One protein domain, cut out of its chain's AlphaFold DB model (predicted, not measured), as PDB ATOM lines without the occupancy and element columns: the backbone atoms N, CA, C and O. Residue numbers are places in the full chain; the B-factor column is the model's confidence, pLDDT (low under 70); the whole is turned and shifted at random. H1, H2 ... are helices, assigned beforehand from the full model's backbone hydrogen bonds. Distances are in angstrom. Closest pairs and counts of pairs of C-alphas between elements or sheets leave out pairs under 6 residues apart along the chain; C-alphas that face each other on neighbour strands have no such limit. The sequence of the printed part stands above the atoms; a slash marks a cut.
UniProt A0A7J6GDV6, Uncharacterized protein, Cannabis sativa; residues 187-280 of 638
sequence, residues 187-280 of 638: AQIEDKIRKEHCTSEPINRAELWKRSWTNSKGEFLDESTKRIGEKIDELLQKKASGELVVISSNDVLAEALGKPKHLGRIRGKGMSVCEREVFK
ATOM      1  N   ALA A 187      42.384   3.669 -27.481       82.31
ATOM      2  CA  ALA A 187      41.075   3.014 -27.392       82.31
ATOM      3  C   ALA A 187      40.422   3.168 -26.003       82.31
ATOM      4  O   ALA A 187      39.232   3.426 -25.912       82.31
ATOM      5  N   GLN A 188      41.193   3.092 -24.912       82.94
ATOM      6  CA  GLN A 188      40.674   3.339 -23.558       82.94
ATOM      7  C   GLN A 188      40.329   4.816 -23.308       82.94
ATOM      8  O   GLN A 188      39.526   5.112 -22.426       82.94
ATOM      9  N   ILE A 189      40.947   5.747 -24.042       83.12
ATOM     10  CA  ILE A 189      40.581   7.170 -24.028       83.12
ATOM     11  C   ILE A 189      39.294   7.376 -24.834       83.12
ATOM     12  O   ILE A 189      38.382   8.040 -24.352       83.12
ATOM     13  N   GLU A 190      39.185   6.744 -26.005       83.94
ATOM     14  CA  GLU A 190      37.964   6.722 -26.813       83.94
ATOM     15  C   GLU A 190      36.778   6.163 -26.003       83.94
ATOM     16  O   GLU A 190      35.751   6.824 -25.886       83.94
ATOM     17  N   ASP A 191      36.944   5.018 -25.330       84.94
ATOM     18  CA  ASP A 191      35.932   4.414 -24.450       84.94
ATOM     19  C   ASP A 191      35.538   5.300 -23.254       84.94
ATOM     20  O   ASP A 191      34.412   5.196 -22.763       84.94
ATOM     21  N   LYS A 192      36.445   6.151 -22.752       84.25
ATOM     22  CA  LYS A 192      36.131   7.133 -21.699       84.25
ATOM     23  C   LYS A 192      35.277   8.267 -22.255       84.25
ATOM     24  O   LYS A 192      34.197   8.508 -21.728       84.25
ATOM     25  N   ILE A 193      35.698   8.880 -23.362       85.00
ATOM     26  CA  ILE A 193      34.951   9.958 -24.024       85.00
ATOM     27  C   ILE A 193      33.552   9.462 -24.448       85.00
ATOM     28  O   ILE A 193      32.565  10.143 -24.186       85.00
ATOM     29  N   ARG A 194      33.419   8.234 -24.982       85.31
ATOM     30  CA  ARG A 194      32.113   7.614 -25.317       85.31
ATOM     31  C   ARG A 194      31.167   7.544 -24.117       85.31
ATOM     32  O   ARG A 194      29.969   7.766 -24.267       85.31
ATOM     33  N   LYS A 195      31.697   7.238 -22.928       85.81
ATOM     34  CA  LYS A 195      30.926   7.170 -21.675       85.81
ATOM     35  C   LYS A 195      30.594   8.550 -21.121       85.81
ATOM     36  O   LYS A 195      29.494   8.738 -20.627       85.81
ATOM     37  N   GLU A 196      31.520   9.499 -21.212       85.06
ATOM     38  CA  GLU A 196      31.329  10.877 -20.745       85.06
ATOM     39  C   GLU A 196      30.296  11.641 -21.588       85.06
ATOM     40  O   GLU A 196      29.496  12.392 -21.042       85.06
ATOM     41  N   HIS A 197      30.278  11.421 -22.908       81.62
ATOM     42  CA  HIS A 197      29.333  12.058 -23.834       81.62
ATOM     43  C   HIS A 197      28.056  11.225 -24.062       81.62
ATOM     44  O   HIS A 197      27.139  11.687 -24.737       81.62
ATOM     45  N   CYS A 198      27.988   9.997 -23.531       80.94
ATOM     46  CA  CYS A 198      26.912   9.021 -23.763       80.94
ATOM     47  C   CYS A 198      26.622   8.718 -25.254       80.94
ATOM     48  O   CYS A 198      25.499   8.354 -25.609       80.94
ATOM     49  N   THR A 199      27.619   8.841 -26.138       77.56
ATOM     50  CA  THR A 199      27.464   8.696 -27.596       77.56
ATOM     51  C   THR A 199      27.951   7.349 -28.139       77.56
ATOM     52  O   THR A 199      29.022   6.838 -27.799       77.56
ATOM     53  N   SER A 200      27.180   6.784 -29.073       74.69
ATOM     54  CA  SER A 200      27.590   5.638 -29.901       74.69
ATOM     55  C   SER A 200      28.404   6.052 -31.138       74.69
ATOM     56  O   SER A 200      29.143   5.236 -31.695       74.69
ATOM     57  N   GLU A 201      28.315   7.317 -31.553       78.88
ATOM     58  CA  GLU A 201      28.993   7.867 -32.731       78.88
ATOM     59  C   GLU A 201      30.535   7.796 -32.650       78.88
ATOM     60  O   GLU A 201      31.108   7.699 -31.562       78.88
ATOM     61  N   PRO A 202      31.253   7.800 -33.790       76.44
ATOM     62  CA  PRO A 202      32.712   7.861 -33.800       76.44
ATOM     63  C   PRO A 202      33.219   9.237 -33.342       76.44
ATOM     64  O   PRO A 202      32.954  10.252 -33.983       76.44
ATOM     65  N   ILE A 203      34.002   9.255 -32.259       82.44
ATOM     66  CA  ILE A 203      34.592  10.477 -31.689       82.44
ATOM     67  C   ILE A 203      35.469  11.213 -32.702       82.44
ATOM     68  O   ILE A 203      36.187  10.616 -33.511       82.44
ATOM     69  N   ASN A 204      35.461  12.542 -32.610       85.00
ATOM     70  CA  ASN A 204      36.304  13.387 -33.432       85.00
ATOM     71  C   ASN A 204      37.793  13.144 -33.120       85.00
ATOM     72  O   ASN A 204      38.266  13.330 -32.001       85.00
ATOM     73  N   ARG A 205      38.568  12.789 -34.149       86.44
ATOM     74  CA  ARG A 205      40.014  12.535 -34.055       86.44
ATOM     75  C   ARG A 205      40.799  13.690 -33.406       86.44
ATOM     76  O   ARG A 205      41.815  13.425 -32.771       86.44
ATOM     77  N   ALA A 206      40.347  14.940 -33.544       87.38
ATOM     78  CA  ALA A 206      40.987  16.105 -32.922       87.38
ATOM     79  C   ALA A 206      40.753  16.183 -31.396       87.38
ATOM     80  O   ALA A 206      41.668  16.496 -30.640       87.38
ATOM     81  N   GLU A 207      39.559  15.816 -30.934       86.75
ATOM     82  CA  GLU A 207      39.189  15.728 -29.515       86.75
ATOM     83  C   GLU A 207      39.900  14.552 -28.827       86.75
ATOM     84  O   GLU A 207      40.505  14.710 -27.763       86.75
ATOM     85  N   LEU A 208      39.934  13.396 -29.500       88.19
ATOM     86  CA  LEU A 208      40.706  12.226 -29.078       88.19
ATOM     87  C   LEU A 208      42.213  12.531 -28.992       88.19
ATOM     88  O   LEU A 208      42.893  12.002 -28.110       88.19
ATOM     89  N   TRP A 209      42.734  13.405 -29.864       88.75
ATOM     90  CA  TRP A 209      44.102  13.919 -29.761       88.75
ATOM     91  C   TRP A 209      44.262  14.825 -28.538       88.75
ATOM     92  O   TRP A 209      45.097  14.513 -27.695       88.75
ATOM     93  N   LYS A 210      43.428  15.862 -28.355       88.38
ATOM     94  CA  LYS A 210      43.511  16.729 -27.163       88.38
ATOM     95  C   LYS A 210      43.566  15.906 -25.870       88.38
ATOM     96  O   LYS A 210      44.534  16.021 -25.123       88.38
ATOM     97  N   ARG A 211      42.618  14.983 -25.664       86.75
ATOM     98  CA  ARG A 211      42.556  14.138 -24.455       86.75
ATOM     99  C   ARG A 211      43.756  13.193 -24.278       86.75
ATOM    100  O   ARG A 211      44.054  12.787 -23.159       86.75
ATOM    101  N   SER A 212      44.443  12.833 -25.363       85.19
ATOM    102  CA  SER A 212      45.616  11.944 -25.347       85.19
ATOM    103  C   SER A 212      46.934  12.651 -24.998       85.19
ATOM    104  O   SER A 212      47.879  11.998 -24.543       85.19
ATOM    105  N   TRP A 213      46.999  13.969 -25.204       84.88
ATOM    106  CA  TRP A 213      48.185  14.799 -24.961       84.88
ATOM    107  C   TRP A 213      48.039  15.765 -23.762       84.88
ATOM    108  O   TRP A 213      49.026  16.379 -23.361       84.88
ATOM    109  N   THR A 214      46.864  15.844 -23.130       83.81
ATOM    110  CA  THR A 214      46.666  16.472 -21.808       83.81
ATOM    111  C   THR A 214      47.006  15.534 -20.643       83.81
ATOM    112  O   THR A 214      46.869  14.315 -20.748       83.81
ATOM    113  N   ASN A 215      47.371  16.101 -19.490       79.94
ATOM    114  CA  ASN A 215      47.486  15.382 -18.219       79.94
ATOM    115  C   ASN A 215      46.101  15.056 -17.603       79.94
ATOM    116  O   ASN A 215      45.052  15.382 -18.161       79.94
ATOM    117  N   SER A 216      46.074  14.434 -16.418       75.94
ATOM    118  CA  SER A 216      44.833  14.063 -15.711       75.94
ATOM    119  C   SER A 216      43.988  15.236 -15.189       75.94
ATOM    120  O   SER A 216      42.872  15.001 -14.734       75.94
ATOM    121  N   LYS A 217      44.491  16.475 -15.255       77.25
ATOM    122  CA  LYS A 217      43.756  17.717 -14.963       77.25
ATOM    123  C   LYS A 217      43.255  18.432 -16.229       77.25
ATOM    124  O   LYS A 217      42.560  19.432 -16.113       77.25
ATOM    125  N   GLY A 218      43.609  17.944 -17.424       77.44
ATOM    126  CA  GLY A 218      43.299  18.593 -18.704       77.44
ATOM    127  C   GLY A 218      44.354  19.595 -19.195       77.44
ATOM    128  O   GLY A 218      44.125  20.262 -20.198       77.44
ATOM    129  N   GLU A 219      45.510  19.700 -18.533       83.38
ATOM    130  CA  GLU A 219      46.574  20.656 -18.877       83.38
ATOM    131  C   GLU A 219      47.574  20.037 -19.875       83.38
ATOM    132  O   GLU A 219      47.902  18.849 -19.784       83.38
ATOM    133  N   PHE A 220      48.119  20.835 -20.796       84.94
ATOM    134  CA  PHE A 220      49.250  20.433 -21.642       84.94
ATOM    135  C   PHE A 220      50.580  20.689 -20.918       84.94
ATOM    136  O   PHE A 220      50.774  21.756 -20.344       84.94
ATOM    137  N   LEU A 221      51.507  19.724 -20.964       77.62
ATOM    138  CA  LEU A 221      52.831  19.830 -20.317       77.62
ATOM    139  C   LEU A 221      53.928  20.426 -21.219       77.62
ATOM    140  O   LEU A 221      55.035  20.674 -20.748       77.62
ATOM    141  N   ASP A 222      53.639  20.623 -22.504       83.00
ATOM    142  CA  ASP A 222      54.551  21.185 -23.501       83.00
ATOM    143  C   ASP A 222      53.856  22.323 -24.261       83.00
ATOM    144  O   ASP A 222      52.711  22.191 -24.699       83.00
ATOM    145  N   GLU A 223      54.577  23.426 -24.445       85.38
ATOM    146  CA  GLU A 223      54.099  24.641 -25.102       85.38
ATOM    147  C   GLU A 223      53.858  24.434 -26.611       85.38
ATOM    148  O   GLU A 223      52.966  25.062 -27.177       85.38
ATOM    149  N   SER A 224      54.583  23.521 -27.277       84.06
ATOM    150  CA  SER A 224      54.319  23.209 -28.694       84.06
ATOM    151  C   SER A 224      53.000  22.442 -28.867       84.06
ATOM    152  O   SER A 224      52.167  22.782 -29.709       84.06
ATOM    153  N   THR A 225      52.768  21.464 -27.989       85.00
ATOM    154  CA  THR A 225      51.552  20.652 -27.900       85.00
ATOM    155  C   THR A 225      50.347  21.513 -27.503       85.00
ATOM    156  O   THR A 225      49.268  21.354 -28.073       85.00
ATOM    157  N   LYS A 226      50.538  22.475 -26.589       88.44
ATOM    158  CA  LYS A 226      49.530  23.460 -26.170       88.44
ATOM    159  C   LYS A 226      49.019  24.309 -27.337       88.44
ATOM    160  O   LYS A 226      47.813  24.314 -27.571       88.44
ATOM    161  N   ARG A 227      49.915  24.907 -28.133       88.88
ATOM    162  CA  ARG A 227      49.554  25.701 -29.330       88.88
ATOM    163  C   ARG A 227      48.738  24.906 -30.352       88.88
ATOM    164  O   ARG A 227      47.863  25.450 -31.018       88.88
ATOM    165  N   ILE A 228      49.009  23.606 -30.478       88.44
ATOM    166  CA  ILE A 228      48.228  22.708 -31.342       88.44
ATOM    167  C   ILE A 228      46.848  22.438 -30.730       88.44
ATOM    168  O   ILE A 228      45.864  22.411 -31.463       88.44
ATOM    169  N   GLY A 229      46.751  22.279 -29.407       88.25
ATOM    170  CA  GLY A 229      45.479  22.180 -28.688       88.25
ATOM    171  C   GLY A 229      44.596  23.422 -28.848       88.25
ATOM    172  O   GLY A 229      43.417  23.284 -29.163       88.25
ATOM    173  N   GLU A 230      45.180  24.612 -28.709       91.06
ATOM    174  CA  GLU A 230      44.518  25.911 -28.911       91.06
ATOM    175  C   GLU A 230      44.017  26.054 -30.359       91.06
ATOM    176  O   GLU A 230      42.830  26.278 -30.594       91.06
ATOM    177  N   LYS A 231      44.879  25.780 -31.349       90.56
ATOM    178  CA  LYS A 231      44.511  25.788 -32.776       90.56
ATOM    179  C   LYS A 231      43.456  24.729 -33.140       90.56
ATOM    180  O   LYS A 231      42.664  24.941 -34.057       90.56
ATOM    181  N   ILE A 232      43.410  23.588 -32.445       91.12
ATOM    182  CA  ILE A 232      42.309  22.619 -32.590       91.12
ATOM    183  C   ILE A 232      40.989  23.249 -32.143       91.12
ATOM    184  O   ILE A 232      39.996  23.086 -32.847       91.12
ATOM    185  N   ASP A 233      40.959  23.974 -31.025       90.19
ATOM    186  CA  ASP A 233      39.731  24.607 -30.537       90.19
ATOM    187  C   ASP A 233      39.250  25.726 -31.470       90.19
ATOM    188  O   ASP A 233      38.063  25.762 -31.794       90.19
ATOM    189  N   GLU A 234      40.154  26.566 -31.988       91.25
ATOM    190  CA  GLU A 234      39.836  27.562 -33.027       91.25
ATOM    191  C   GLU A 234      39.177  26.912 -34.256       91.25
ATOM    192  O   GLU A 234      38.123  27.349 -34.722       91.25
ATOM    193  N   LEU A 235      39.765  25.830 -34.775       88.25
ATOM    194  CA  LEU A 235      39.251  25.125 -35.951       88.25
ATOM    195  C   LEU A 235      37.947  24.359 -35.662       88.25
ATOM    196  O   LEU A 235      37.099  24.235 -36.548       88.25
ATOM    197  N   LEU A 236      37.737  23.876 -34.433       86.69
ATOM    198  CA  LEU A 236      36.454  23.304 -34.009       86.69
ATOM    199  C   LEU A 236      35.363  24.380 -33.904       86.69
ATOM    200  O   LEU A 236      34.240  24.129 -34.340       86.69
ATOM    201  N   GLN A 237      35.688  25.578 -33.411       87.56
ATOM    202  CA  GLN A 237      34.769  26.723 -33.392       87.56
ATOM    203  C   GLN A 237      34.411  27.174 -34.816       87.56
ATOM    204  O   GLN A 237      33.229  27.306 -35.127       87.56
ATOM    205  N   LYS A 238      35.393  27.296 -35.720       85.94
ATOM    206  CA  LYS A 238      35.162  27.615 -37.145       85.94
ATOM    207  C   LYS A 238      34.389  26.537 -37.905       85.94
ATOM    208  O   LYS A 238      33.660  26.827 -38.852       85.94
ATOM    209  N   LYS A 239      34.507  25.273 -37.491       85.19
ATOM    210  CA  LYS A 239      33.643  24.198 -37.993       85.19
ATOM    211  C   LYS A 239      32.209  24.344 -37.467       85.19
ATOM    212  O   LYS A 239      31.268  24.109 -38.219       85.19
ATOM    213  N   ALA A 240      32.033  24.725 -36.202       82.56
ATOM    214  CA  ALA A 240      30.720  24.914 -35.584       82.56
ATOM    215  C   ALA A 240      29.974  26.159 -36.105       82.56
ATOM    216  O   ALA A 240      28.752  26.121 -36.212       82.56
ATOM    217  N   SER A 241      30.688  27.223 -36.492       83.31
ATOM    218  CA  SER A 241      30.114  28.403 -37.163       83.31
ATOM    219  C   SER A 241      29.754  28.169 -38.637       83.31
ATOM    220  O   SER A 241      29.107  29.017 -39.248       83.31
ATOM    221  N   GLY A 242      30.168  27.039 -39.225       76.88
ATOM    222  CA  GLY A 242      29.976  26.726 -40.644       76.88
ATOM    223  C   GLY A 242      30.997  27.367 -41.595       76.88
ATOM    224  O   GLY A 242      30.892  27.169 -42.802       76.88
ATOM    225  N   GLU A 243      31.996  28.089 -41.076       77.44
ATOM    226  CA  GLU A 243      33.074  28.718 -41.858       77.44
ATOM    227  C   GLU A 243      34.013  27.670 -42.495       77.44
ATOM    228  O   GLU A 243      34.484  27.849 -43.619       77.44
ATOM    229  N   LEU A 244      34.266  26.552 -41.800       71.06
ATOM    230  CA  LEU A 244      35.238  25.530 -42.209       71.06
ATOM    231  C   LEU A 244      34.585  24.259 -42.791       71.06
ATOM    232  O   LEU A 244      34.113  23.382 -42.059       71.06
ATOM    233  N   VAL A 245      34.650  24.099 -44.117       68.25
ATOM    234  CA  VAL A 245      34.231  22.871 -44.821       68.25
ATOM    235  C   VAL A 245      35.324  21.797 -44.724       68.25
ATOM    236  O   VAL A 245      36.272  21.764 -45.508       68.25
ATOM    237  N   VAL A 246      35.184  20.885 -43.760       62.50
ATOM    238  CA  VAL A 246      36.172  19.822 -43.496       62.50
ATOM    239  C   VAL A 246      36.122  18.717 -44.562       62.50
ATOM    240  O   VAL A 246      35.171  17.936 -44.623       62.50
ATOM    241  N   ILE A 247      37.186  18.600 -45.359       64.12
ATOM    242  CA  ILE A 247      37.362  17.545 -46.373       64.12
ATOM    243  C   ILE A 247      37.982  16.296 -45.718       64.12
ATOM    244  O   ILE A 247      38.862  16.394 -44.869       64.12
ATOM    245  N   SER A 248      37.574  15.090 -46.128       62.50
ATOM    246  CA  SER A 248      37.986  13.812 -45.505       62.50
ATOM    247  C   SER A 248      39.507  13.570 -45.412       62.50
ATOM    248  O   SER A 248      39.960  12.851 -44.510       62.50
ATOM    249  N   SER A 249      40.280  14.172 -46.322       63.34
ATOM    250  CA  SER A 249      41.746  14.125 -46.424       63.34
ATOM    251  C   SER A 249      42.480  15.201 -45.607       63.34
ATOM    252  O   SER A 249      43.647  15.000 -45.273       63.34
ATOM    253  N   ASN A 250      41.807  16.286 -45.217       71.81
ATOM    254  CA  ASN A 250      42.304  17.308 -44.291       71.81
ATOM    255  C   ASN A 250      41.266  17.490 -43.174       71.81
ATOM    256  O   ASN A 250      40.425  18.383 -43.220       71.81
ATOM    257  N   ASP A 251      41.312  16.600 -42.177       82.62
ATOM    258  CA  ASP A 251      40.531  16.784 -40.953       82.62
ATOM    259  C   ASP A 251      41.142  17.880 -40.059       82.62
ATOM    260  O   ASP A 251      42.312  18.228 -40.203       82.62
ATOM    261  N   VAL A 252      40.355  18.411 -39.112       86.25
ATOM    262  CA  VAL A 252      40.759  19.505 -38.199       86.25
ATOM    263  C   VAL A 252      42.122  19.256 -37.535       86.25
ATOM    264  O   VAL A 252      42.907  20.181 -37.356       86.25
ATOM    265  N   LEU A 253      42.448  17.999 -37.215       88.06
ATOM    266  CA  LEU A 253      43.747  17.647 -36.644       88.06
ATOM    267  C   LEU A 253      44.891  17.730 -37.671       88.06
ATOM    268  O   LEU A 253      45.988  18.154 -37.320       88.06
ATOM    269  N   ALA A 254      44.665  17.324 -38.921       85.81
ATOM    270  CA  ALA A 254      45.649  17.468 -39.996       85.81
ATOM    271  C   ALA A 254      45.973  18.947 -40.284       85.81
ATOM    272  O   ALA A 254      47.138  19.303 -40.464       85.81
ATOM    273  N   GLU A 255      44.955  19.811 -40.263       86.56
ATOM    274  CA  GLU A 255      45.104  21.260 -40.426       86.56
ATOM    275  C   GLU A 255      45.796  21.916 -39.220       86.56
ATOM    276  O   GLU A 255      46.732  22.703 -39.396       86.56
ATOM    277  N   ALA A 256      45.420  21.536 -37.991       87.00
ATOM    278  CA  ALA A 256      46.095  21.977 -36.771       87.00
ATOM    279  C   ALA A 256      47.598  21.647 -36.803       87.00
ATOM    280  O   ALA A 256      48.424  22.551 -36.663       87.00
ATOM    281  N   LEU A 257      47.942  20.388 -37.100       85.56
ATOM    282  CA  LEU A 257      49.319  19.884 -37.196       85.56
ATOM    283  C   LEU A 257      50.097  20.370 -38.435       85.56
ATOM    284  O   LEU A 257      51.290  20.087 -38.537       85.56
ATOM    285  N   GLY A 258      49.445  21.020 -39.408       82.56
ATOM    286  CA  GLY A 258      50.059  21.398 -40.690       82.56
ATOM    287  C   GLY A 258      50.524  20.205 -41.542       82.56
ATOM    288  O   GLY A 258      51.342  20.367 -42.446       82.56
ATOM    289  N   LYS A 259      50.038  18.993 -41.244       80.19
ATOM    290  CA  LYS A 259      50.468  17.726 -41.852       80.19
ATOM    291  C   LYS A 259      49.220  16.999 -42.375       80.19
ATOM    292  O   LYS A 259      48.427  16.535 -41.550       80.19
ATOM    293  N   PRO A 260      49.016  16.889 -43.706       75.00
ATOM    294  CA  PRO A 260      47.810  16.292 -44.279       75.00
ATOM    295  C   PRO A 260      47.640  14.839 -43.829       75.00
ATOM    296  O   PRO A 260      48.610  14.148 -43.497       75.00
ATOM    297  N   LYS A 261      46.397  14.350 -43.820       75.06
ATOM    298  CA  LYS A 261      46.092  12.994 -43.351       75.06
ATOM    299  C   LYS A 261      46.828  11.963 -44.204       75.06
ATOM    300  O   LYS A 261      46.821  12.036 -45.433       75.06
ATOM    301  N   HIS A 262      47.451  10.979 -43.555       65.12
ATOM    302  CA  HIS A 262      48.116   9.903 -44.278       65.12
ATOM    303  C   HIS A 262      47.082   9.121 -45.099       65.12
ATOM    304  O   HIS A 262      46.120   8.573 -44.559       65.12
ATOM    305  N   LEU A 263      47.286   9.079 -46.415       64.12
ATOM    306  CA  LEU A 263      46.448   8.305 -47.324       64.12
ATOM    307  C   LEU A 263      46.715   6.819 -47.061       64.12
ATOM    308  O   LEU A 263      47.819   6.328 -47.297       64.12
ATOM    309  N   GLY A 264      45.731   6.122 -46.493       64.56
ATOM    310  CA  GLY A 264      45.905   4.753 -46.015       64.56
ATOM    311  C   GLY A 264      46.161   3.741 -47.138       64.56
ATOM    312  O   GLY A 264      45.754   3.932 -48.286       64.56
ATOM    313  N   ARG A 265      46.787   2.608 -46.791       68.88
ATOM    314  CA  ARG A 265      46.926   1.467 -47.712       68.88
ATOM    315  C   ARG A 265      45.545   0.925 -48.085       68.88
ATOM    316  O   ARG A 265      44.799   0.473 -47.209       68.88
ATOM    317  N   ILE A 266      45.238   0.894 -49.379       62.12
ATOM    318  CA  ILE A 266      43.959   0.397 -49.891       62.12
ATOM    319  C   ILE A 266      43.906  -1.125 -49.744       62.12
ATOM    320  O   ILE A 266      44.721  -1.858 -50.302       62.12
ATOM    321  N   ARG A 267      42.900  -1.628 -49.021       52.72
ATOM    322  CA  ARG A 267      42.607  -3.067 -48.992       52.72
ATOM    323  C   ARG A 267      41.977  -3.480 -50.327       52.72
ATOM    324  O   ARG A 267      41.047  -2.831 -50.787       52.72
ATOM    325  N   GLY A 268      42.477  -4.562 -50.925       58.91
ATOM    326  CA  GLY A 268      41.951  -5.133 -52.175       58.91
ATOM    327  C   GLY A 268      42.749  -4.821 -53.449       58.91
ATOM    328  O   GLY A 268      42.450  -5.397 -54.487       58.91
ATOM    329  N   LYS A 269      43.784  -3.969 -53.390       57.41
ATOM    330  CA  LYS A 269      44.660  -3.639 -54.540       57.41
ATOM    331  C   LYS A 269      46.038  -4.327 -54.525       57.41
ATOM    332  O   LYS A 269      46.822  -4.107 -55.439       57.41
ATOM    333  N   GLY A 270      46.321  -5.162 -53.522       49.94
ATOM    334  CA  GLY A 270      47.607  -5.849 -53.339       49.94
ATOM    335  C   GLY A 270      48.362  -5.381 -52.090       49.94
ATOM    336  O   GLY A 270      47.777  -4.781 -51.186       49.94
ATOM    337  N   MET A 271      49.662  -5.680 -52.029       49.66
ATOM    338  CA  MET A 271      50.571  -5.087 -51.040       49.66
ATOM    339  C   MET A 271      50.987  -3.675 -51.487       49.66
ATOM    340  O   MET A 271      50.835  -3.343 -52.657       49.66
ATOM    341  N   SER A 272      51.493  -2.849 -50.568       55.22
ATOM    342  CA  SER A 272      51.978  -1.465 -50.793       55.22
ATOM    343  C   SER A 272      50.952  -0.413 -51.252       55.22
ATOM    344  O   SER A 272      51.056   0.724 -50.808       55.22
ATOM    345  N   VAL A 273      49.964  -0.769 -52.083       60.28
ATOM    346  CA  VAL A 273      49.173   0.201 -52.860       60.28
ATOM    347  C   VAL A 273      48.424   1.227 -51.997       60.28
ATOM    348  O   VAL A 273      47.613   0.882 -51.128       60.28
ATOM    349  N   CYS A 274      48.654   2.501 -52.300       55.06
ATOM    350  CA  CYS A 274      48.119   3.669 -51.611       55.06
ATOM    351  C   CYS A 274      47.191   4.507 -52.511       55.06
ATOM    352  O   CYS A 274      47.228   4.449 -53.738       55.06
ATOM    353  N   GLU A 275      46.347   5.340 -51.897       62.19
ATOM    354  CA  GLU A 275      45.296   6.114 -52.586       62.19
ATOM    355  C   GLU A 275      45.812   7.020 -53.717       62.19
ATOM    356  O   GLU A 275      45.191   7.118 -54.780       62.19
ATOM    357  N   ARG A 276      47.008   7.594 -53.523       60.72
ATOM    358  CA  ARG A 276      47.737   8.410 -54.509       60.72
ATOM    359  C   ARG A 276      47.952   7.686 -55.843       60.72
ATOM    360  O   ARG A 276      47.921   8.340 -56.877       60.72
ATOM    361  N   GLU A 277      48.159   6.373 -55.815       61.12
ATOM    362  CA  GLU A 277      48.506   5.539 -56.978       61.12
ATOM    363  C   GLU A 277      47.260   5.003 -57.701       61.12
ATOM    364  O   GLU A 277      47.330   4.585 -58.853       61.12
ATOM    365  N   VAL A 278      46.105   5.002 -57.025       63.38
ATOM    366  CA  VAL A 278      44.857   4.411 -57.535       63.38
ATOM    367  C   VAL A 278      43.913   5.456 -58.119       63.38
ATOM    368  O   VAL A 278      43.236   5.173 -59.110       63.38
ATOM    369  N   PHE A 279      43.844   6.643 -57.509       64.38
ATOM    370  CA  PHE A 279      42.814   7.637 -57.825       64.38
ATOM    371  C   PHE A 279      43.329   8.899 -58.530       64.38
ATOM    372  O   PHE A 279      42.528   9.610 -59.135       64.38
ATOM    373  N   LYS A 280      44.650   9.140 -58.576       62.12
ATOM    374  CA  LYS A 280      45.235  10.162 -59.463       62.12
ATOM    375  C   LYS A 280      45.286   9.672 -60.914       62.12
ATOM    376  O   LYS A 280      46.337   9.294 -61.421       62.12
TER     377      LYS A 280
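This is residues 187 to 280 of the 638 residues of an uncharacterized protein of Cannabis sativa (UniProt A0A7J6GDV6). H2 runs beside the longest helix, H3, short H4 packs on both, and H1 crosses H2 away from H3. Residues 257 to 274 lead off to H5, which touches no helix. The printed part, 94 residues with five helices, H1 to H5 in order, is all helix and loose, with radius of gyration of the C-alphas 15.8 A and spans of 45 by 28 by 28 A.

H3, residues 223 to 240, spans 25.6 A. H1, residues 187 to 196, begins at C-alpha (41.075, 3.014, -27.392). H2 is residues 205 to 213, H4 252 to 256, and H5 275 to 279, ending at C-alpha (42.814, 7.637, -57.825).

H3 and H2 form a hairpin, opposite ways at a shallow tilt of 27 degrees. H1 touches H2, about perpendicular at 75 degrees, closest at Glu 190 and Leu 208. Each helix has its O i to N i+4 pairs within hydrogen-bond range.

Links H3 to H4 and H4 to H5 are long, and pLDDT is under 70 in residues 245 to 249 and 262 to 280.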